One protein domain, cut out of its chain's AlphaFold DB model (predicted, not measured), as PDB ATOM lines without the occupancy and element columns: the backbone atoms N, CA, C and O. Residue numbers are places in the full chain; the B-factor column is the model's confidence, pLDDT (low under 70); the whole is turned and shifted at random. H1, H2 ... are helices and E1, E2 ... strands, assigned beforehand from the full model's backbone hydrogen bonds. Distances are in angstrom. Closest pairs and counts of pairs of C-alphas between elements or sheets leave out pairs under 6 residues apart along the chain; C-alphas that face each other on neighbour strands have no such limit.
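What this domain is: This is residues 6 to 61 of the 64 residues of an uncharacterized protein of Jiella endophytica (UniProt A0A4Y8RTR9). What does one see first? A small compact head, made of the short strand hairpin E1 and E2, the short helix H2 at its end and loops, has one long arm sticking out from it: residues 6 to 24, of which 6 to 19 belong to H1. The arm makes the length, and the head is the body without it, spanning 26 by 18 by 15 A. What is it built of? The printed part has 56 residues with two named helices and two named strands in the order H1, E1, E2, H2; the sheet, in the order E1 - E2, is antiparallel, and the class is mixed, helices and strands, though under half of the residues are in named elements. How large is its outline? The whole is extended, with a radius of gyration of the C-alphas of 16.3 A, and spans 52 by 26 by 15 A, only just elongated.

Where its parts are: Where are the strands? E1 is residues 46 to 49, 9.8 A from first to last C-alpha, and begins at C-alpha 46 at (222.333, 162.863, 224.483). E2 is residues 52 to 55, 10.1 A long. Where are the helices? H1 is residues 6 to 19, 19.7 A long, from C-alpha 6 at (189.312, 180.654, 210.697). H2 is residues 56 to 59, 4.9 A long, and ends at C-alpha 59 at (218.711, 156.080, 225.793).

How they stand to each other: How do the two strands pair? E1 and E2 form a hairpin of antiparallel neighbours, with 159 degrees between their directions. N 47 and O 54, 2.8 A apart, and N 54 and O 47, 2.9 A apart, are within hydrogen-bond range. Where do the helices stand? H2 follows E2 by a tight link, and the closest C-alphas of E1 and H2 are those of Gly 46 and Asp 56, 4.6 A apart. H1 is apart from E2 and from H2. What do the helix backbones show? In H1 every O i to N i+4 pair is within hydrogen-bond range; H2, with 4 residues, is too short for such a pair, and its one O i to N i+3 pair is within range.

The domain as a whole: How far does it reach? The two C-alphas farthest apart are those of Gln 6 and Gly 50, at 52.9 A. Which links are long? H1 to E1 is a long link of 26 residues, within which residues 32 to 33 pair with residues 40 to 41, antiparallel. Is there a cut, and where is confidence low? The printed part has no cut. The mean pLDDT of the printed part is 73.3, and it is under 70 at residues 16 to 30 and 60 to 61.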
ATOM      1  N   GLN A   6     188.523 181.471 211.611       77.06
ATOM      2  CA  GLN A   6     189.312 180.654 210.697       77.06
ATOM      3  C   GLN A   6     190.673 181.280 210.375       77.06
ATOM      4  O   GLN A   6     191.701 180.655 210.634       77.06
ATOM      5  N   GLU A   7     190.705 182.541 209.936       76.00
ATOM      6  CA  GLU A   7     191.964 183.235 209.624       76.00
ATOM      7  C   GLU A   7     192.873 183.346 210.857       76.00
ATOM      8  O   GLU A   7     194.099 183.236 210.770       76.00
ATOM      9  N   ARG A   8     192.280 183.513 212.048       76.06
ATOM     10  CA  ARG A   8     193.036 183.524 213.307       76.06
ATOM     11  C   ARG A   8     193.675 182.164 213.598       76.06
ATOM     12  O   ARG A   8     194.810 182.120 214.077       76.06
ATOM     13  N   GLN A   9     192.976 181.062 213.336       77.75
ATOM     14  CA  GLN A   9     193.517 179.715 213.535       77.75
ATOM     15  C   GLN A   9     194.630 179.391 212.539       77.75
ATOM     16  O   GLN A   9     195.662 178.848 212.942       77.75
ATOM     17  N   GLU A  10     194.465 179.772 211.273       80.81
ATOM     18  CA  GLU A  10     195.492 179.605 210.240       80.81
ATOM     19  C   GLU A  10     196.757 180.387 210.594       80.81
ATOM     20  O   GLU A  10     197.862 179.836 210.575       80.81
ATOM     21  N   TRP A  11     196.597 181.635 211.044       79.25
ATOM     22  CA  TRP A  11     197.709 182.450 211.514       79.25
ATOM     23  C   TRP A  11     198.410 181.843 212.736       79.25
ATOM     24  O   TRP A  11     199.638 181.786 212.779       79.25
ATOM     25  N   LEU A  12     197.662 181.327 213.719       79.06
ATOM     26  CA  LEU A  12     198.242 180.659 214.892       79.06
ATOM     27  C   LEU A  12     198.977 179.366 214.515       79.06
ATOM     28  O   LEU A  12     200.036 179.076 215.072       79.06
ATOM     29  N   ALA A  13     198.452 178.592 213.563       74.62
ATOM     30  CA  ALA A  13     199.108 177.393 213.053       74.62
ATOM     31  C   ALA A  13     200.410 177.733 212.311       74.62
ATOM     32  O   ALA A  13     201.435 177.082 212.531       74.62
ATOM     33  N   GLN A  14     200.399 178.782 211.488       74.12
ATOM     34  CA  GLN A  14     201.574 179.252 210.759       74.12
ATOM     35  C   GLN A  14     202.623 179.861 211.702       74.12
ATOM     36  O   GLN A  14     203.813 179.570 211.565       74.12
ATOM     37  N   LYS A  15     202.185 180.615 212.720       75.44
ATOM     38  CA  LYS A  15     203.046 181.127 213.790       75.44
ATOM     39  C   LYS A  15     203.705 179.982 214.547       75.44
ATOM     40  O   LYS A  15     204.921 179.979 214.644       75.44
ATOM     41  N   ARG A  16     202.954 178.964 214.986       69.19
ATOM     42  CA  ARG A  16     203.532 177.776 215.644       69.19
ATOM     43  C   ARG A  16     204.547 177.047 214.772       69.19
ATOM     44  O   ARG A  16     205.532 176.567 215.303       69.19
ATOM     45  N   ARG A  17     204.354 176.965 213.452       66.44
ATOM     46  CA  ARG A  17     205.346 176.350 212.546       66.44
ATOM     47  C   ARG A  17     206.619 177.179 212.390       66.44
ATOM     48  O   ARG A  17     207.684 176.604 212.207       66.44
ATOM     49  N   ARG A  18     206.502 178.508 212.422       63.53
ATOM     50  CA  ARG A  18     207.636 179.438 212.329       63.53
ATOM     51  C   ARG A  18     208.405 179.554 213.647       63.53
ATOM     52  O   ARG A  18     209.619 179.684 213.611       63.53
ATOM     53  N   ASP A  19     207.680 179.537 214.759       61.50
ATOM     54  CA  ASP A  19     208.200 179.651 216.126       61.50
ATOM     55  C   ASP A  19     208.596 178.293 216.706       61.50
ATOM     56  O   ASP A  19     209.311 178.241 217.699       61.50
ATOM     57  N   ARG A  20     208.168 177.182 216.078       52.75
ATOM     58  CA  ARG A  20     208.744 175.866 216.355       52.75
ATOM     59  C   ARG A  20     210.245 176.048 216.175       52.75
ATOM     60  O   ARG A  20     210.642 176.363 215.047       52.75
ATOM     61  N   PRO A  21     211.052 175.890 217.236       55.50
ATOM     62  CA  PRO A  21     212.487 175.952 217.095       55.50
ATOM     63  C   PRO A  21     212.830 174.906 216.044       55.50
ATOM     64  O   PRO A  21     212.653 173.704 216.240       55.50
ATOM     65  N   LYS A  22     213.224 175.376 214.858       55.06
ATOM     66  CA  LYS A  22     214.048 174.553 213.995       55.06
ATOM     67  C   LYS A  22     215.246 174.278 214.880       55.06
ATOM     68  O   LYS A  22     215.843 175.240 215.354       55.06
ATOM     69  N   ALA A  23     215.501 173.010 215.187       54.22
ATOM     70  CA  ALA A  23     216.755 172.608 215.791       54.22
ATOM     71  C   ALA A  23     217.841 173.092 214.826       54.22
ATOM     72  O   ALA A  23     218.130 172.477 213.801       54.22
ATOM     73  N   CYS A  24     218.305 174.317 215.049       49.16
ATOM     74  CA  CYS A  24     219.439 174.874 214.366       49.16
ATOM     75  C   CYS A  24     220.609 174.130 214.991       49.16
ATOM     76  O   CYS A  24     221.158 174.574 215.992       49.16
ATOM     77  N   PHE A  25     220.963 172.989 214.405       52.66
ATOM     78  CA  PHE A  25     222.212 172.265 214.649       52.66
ATOM     79  C   PHE A  25     223.437 173.089 214.193       52.66
ATOM     80  O   PHE A  25     224.374 172.542 213.625       52.66
ATOM     81  N   PHE A  26     223.404 174.419 214.319       50.62
ATOM     82  CA  PHE A  26     224.348 175.310 213.646       50.62
ATOM     83  C   PHE A  26     225.494 175.817 214.522       50.62
ATOM     84  O   PHE A  26     226.416 176.386 213.959       50.62
ATOM     85  N   ASP A  27     225.516 175.558 215.833       54.12
ATOM     86  CA  ASP A  27     226.579 176.091 216.710       54.12
ATOM     87  C   ASP A  27     226.884 175.217 217.943       54.12
ATOM     88  O   ASP A  27     227.366 175.715 218.958       54.12
ATOM     89  N   GLN A  28     226.585 173.916 217.911       54.06
ATOM     90  CA  GLN A  28     227.060 173.011 218.962       54.06
ATOM     91  C   GLN A  28     228.060 172.043 218.348       54.06
ATOM     92  O   GLN A  28     227.682 171.222 217.513       54.06
ATOM     93  N   ASP A  29     229.330 172.155 218.750       59.34
ATOM     94  CA  ASP A  29     230.302 171.090 218.517       59.34
ATOM     95  C   ASP A  29     229.690 169.784 219.050       59.34
ATOM     96  O   ASP A  29     229.313 169.729 220.229       59.34
ATOM     97  N   PRO A  30     229.514 168.754 218.204       62.75
ATOM     98  CA  PRO A  30     228.947 167.494 218.655       62.75
ATOM     99  C   PRO A  30     229.843 166.922 219.756       62.75
ATOM    100  O   PRO A  30     231.047 166.759 219.554       62.75
ATOM    101  N   ILE A  31     229.264 166.619 220.925       70.56
ATOM    102  CA  ILE A  31     230.016 166.010 222.036       70.56
ATOM    103  C   ILE A  31     230.488 164.614 221.628       70.56
ATOM    104  O   ILE A  31     231.569 164.172 222.021       70.56
ATOM    105  N   GLY A  32     229.670 163.905 220.850       76.62
ATOM    106  CA  GLY A  32     229.940 162.531 220.478       76.62
ATOM    107  C   GLY A  32     229.042 162.020 219.363       76.62
ATOM    108  O   GLY A  32     228.100 162.672 218.913       76.62
ATOM    109  N   VAL A  33     229.378 160.820 218.904       84.00
ATOM    110  CA  VAL A  33     228.594 160.052 217.937       84.00
ATOM    111  C   VAL A  33     227.970 158.896 218.694       84.00
ATOM    112  O   VAL A  33     228.698 158.141 219.330       84.00
ATOM    113  N   CYS A  34     226.647 158.764 218.645       86.69
ATOM    114  CA  CYS A  34     225.949 157.697 219.356       86.69
ATOM    115  C   CYS A  34     226.443 156.325 218.889       86.69
ATOM    116  O   CYS A  34     226.451 156.044 217.692       86.69
ATOM    117  N   VAL A  35     226.811 155.446 219.822       86.88
ATOM    118  CA  VAL A  35     227.320 154.104 219.491       86.88
ATOM    119  C   VAL A  35     226.277 153.190 218.838       86.88
ATOM    120  O   VAL A  35     226.644 152.240 218.151       86.88
ATOM    121  N   TYR A  36     224.985 153.477 219.027       85.88
ATOM    122  CA  TYR A  36     223.887 152.643 218.532       85.88
ATOM    123  C   TYR A  36     223.413 153.046 217.134       85.88
ATOM    124  O   TYR A  36     223.287 152.199 216.252       85.88
ATOM    125  N   CYS A  37     223.156 154.337 216.913       85.56
ATOM    126  CA  CYS A  37     222.625 154.841 215.642       85.56
ATOM    127  C   CYS A  37     223.679 155.534 214.767       85.56
ATOM    128  O   CYS A  37     223.391 155.898 213.628       85.56
ATOM    129  N   ASN A  38     224.900 155.713 215.285       83.81
ATOM    130  CA  ASN A  38     226.007 156.404 214.626       83.81
ATOM    131  C   ASN A  38     225.667 157.840 214.177       83.81
ATOM    132  O   ASN A  38     226.305 158.387 213.275       83.81
ATOM    133  N   ALA A  39     224.653 158.451 214.799       80.06
ATOM    134  CA  ALA A  39     224.279 159.839 214.577       80.06
ATOM    135  C   ALA A  39     225.106 160.763 215.490       80.06
ATOM    136  O   ALA A  39     225.291 160.447 216.672       80.06
ATOM    137  N   PRO A  40     225.619 161.895 214.975       80.81
ATOM    138  CA  PRO A  40     226.235 162.919 215.812       80.81
ATOM    139  C   PRO A  40     225.165 163.619 216.657       80.81
ATOM    140  O   PRO A  40     224.095 163.943 216.139       80.81
ATOM    141  N   PHE A  41     225.461 163.884 217.930       81.00
ATOM    142  CA  PHE A  41     224.550 164.590 218.836       81.00
ATOM    143  C   PHE A  41     225.281 165.657 219.671       81.00
ATOM    144  O   PHE A  41     226.495 165.578 219.902       81.00
ATOM    145  N   GLY A  42     224.547 166.707 220.055       78.00
ATOM    146  CA  GLY A  42     225.057 167.856 220.811       78.00
ATOM    147  C   GLY A  42     224.997 167.665 222.328       78.00
ATOM    148  O   GLY A  42     224.622 166.606 222.820       78.00
ATOM    149  N   MET A  43     225.324 168.715 223.092       74.06
ATOM    150  CA  MET A  43     225.255 168.670 224.566       74.06
ATOM    151  C   MET A  43     223.835 168.465 225.104       74.06
ATOM    152  O   MET A  43     223.666 168.067 226.252       74.06
ATOM    153  N   ALA A  44     222.833 168.809 224.297       76.44
ATOM    154  CA  ALA A  44     221.425 168.808 224.671       76.44
ATOM    155  C   ALA A  44     220.631 167.626 224.086       76.44
ATOM    156  O   ALA A  44     219.435 167.554 224.342       76.44
ATOM    157  N   ASP A  45     221.275 166.755 223.300       76.94
ATOM    158  CA  ASP A  45     220.620 165.691 222.516       76.94
ATOM    159  C   ASP A  45     221.170 164.285 222.856       76.94
ATOM    160  O   ASP A  45     221.057 163.338 222.067       76.94
ATOM    161  N   GLY A  46     221.853 164.150 223.997       77.62
ATOM    162  CA  GLY A  46     222.333 162.863 224.483       77.62
ATOM    163  C   GLY A  46     223.222 162.938 225.718       77.62
ATOM    164  O   GLY A  46     223.583 164.007 226.216       77.62
ATOM    165  N   VAL A  47     223.615 161.764 226.198       82.62
ATOM    166  CA  VAL A  47     224.396 161.564 227.418       82.62
ATOM    167  C   VAL A  47     225.663 160.761 227.124       82.62
ATOM    168  O   VAL A  47     225.715 159.914 226.232       82.62
ATOM    169  N   VAL A  48     226.727 161.028 227.882       79.25
ATOM    170  CA  VAL A  48     227.957 160.227 227.848       79.25
ATOM    171  C   VAL A  48     228.099 159.497 229.178       79.25
ATOM    172  O   VAL A  48     228.505 160.088 230.179       79.25
ATOM    173  N   ILE A  49     227.781 158.202 229.199       79.81
ATOM    174  CA  ILE A  49     227.867 157.366 230.403       79.81
ATOM    175  C   ILE A  49     229.180 156.584 230.351       79.81
ATOM    176  O   ILE A  49     229.392 155.760 229.468       79.81
ATOM    177  N   GLY A  50     230.112 156.861 231.269       81.38
ATOM    178  CA  GLY A  50     231.384 156.124 231.348       81.38
ATOM    179  C   GLY A  50     232.277 156.232 230.099       81.38
ATOM    180  O   GLY A  50     233.107 155.358 229.870       81.38
ATOM    181  N   GLY A  51     232.106 157.280 229.287       80.38
ATOM    182  CA  GLY A  51     232.810 157.459 228.011       80.38
ATOM    183  C   GLY A  51     232.093 156.857 226.799       80.38
ATOM    184  O   GLY A  51     232.630 156.927 225.697       80.38
ATOM    185  N   ILE A  52     230.895 156.296 226.980       82.69
ATOM    186  CA  ILE A  52     230.051 155.786 225.899       82.69
ATOM    187  C   ILE A  52     229.042 156.882 225.520       82.69
ATOM    188  O   ILE A  52     228.165 157.191 226.328       82.69
ATOM    189  N   PRO A  53     229.174 157.507 224.336       83.94
ATOM    190  CA  PRO A  53     228.211 158.488 223.846       83.94
ATOM    191  C   PRO A  53     226.925 157.808 223.346       83.94
ATOM    192  O   PRO A  53     226.975 156.941 222.469       83.94
ATOM    193  N   ILE A  54     225.774 158.220 223.883       84.62
ATOM    194  CA  ILE A  54     224.435 157.706 223.560       84.62
ATOM    195  C   ILE A  54     223.497 158.903 223.336       84.62
ATOM    196  O   ILE A  54     223.463 159.814 224.158       84.62
ATOM    197  N   CYS A  55     222.752 158.933 222.227       86.81
ATOM    198  CA  CYS A  55     221.736 159.969 221.987       86.81
ATOM    199  C   CYS A  55     220.433 159.663 222.744       86.81
ATOM    200  O   CYS A  55     220.131 158.488 222.958       86.81
ATOM    201  N   ASP A  56     219.639 160.688 223.071       82.50
ATOM    202  CA  ASP A  56     218.369 160.532 223.812       82.50
ATOM    203  C   ASP A  56     217.420 159.506 223.164       82.50
ATOM    204  O   ASP A  56     216.860 158.661 223.857       82.50
ATOM    205  N   ASP A  57     217.324 159.477 221.827       81.44
ATOM    206  CA  ASP A  57     216.493 158.494 221.109       81.44
ATOM    207  C   ASP A  57     216.875 157.030 221.410       81.44
ATOM    208  O   ASP A  57     216.033 156.131 221.357       81.44
ATOM    209  N   CYS A  58     218.159 156.765 221.675       80.44
ATOM    210  CA  CYS A  58     218.659 155.427 221.991       80.44
ATOM    211  C   CYS A  58     218.667 155.151 223.499       80.44
ATOM    212  O   CYS A  58     218.504 153.996 223.879       80.44
ATOM    213  N   ASP A  59     218.820 156.182 224.332       77.44
ATOM    214  CA  ASP A  59     218.711 156.080 225.793       77.44
ATOM    215  C   ASP A  59     217.272 155.749 226.225       77.44
ATOM    216  O   ASP A  59     217.055 154.789 226.966       77.44
ATOM    217  N   GLU A  60     216.266 156.428 225.653       68.06
ATOM    218  CA  GLU A  60     214.844 156.152 225.926       68.06
ATOM    219  C   GLU A  60     214.429 154.711 225.568       68.06
ATOM    220  O   GLU A  60     213.445 154.193 226.099       68.06
ATOM    221  N   CYS A  61     215.183 154.028 224.702       56.59
ATOM    222  CA  CYS A  61     214.912 152.642 224.325       56.59
ATOM    223  C   CYS A  61     215.439 151.602 225.334       56.59
ATOM    224  O   CYS A  61     214.955 150.470 225.314       56.59
TER     225      CYS A  61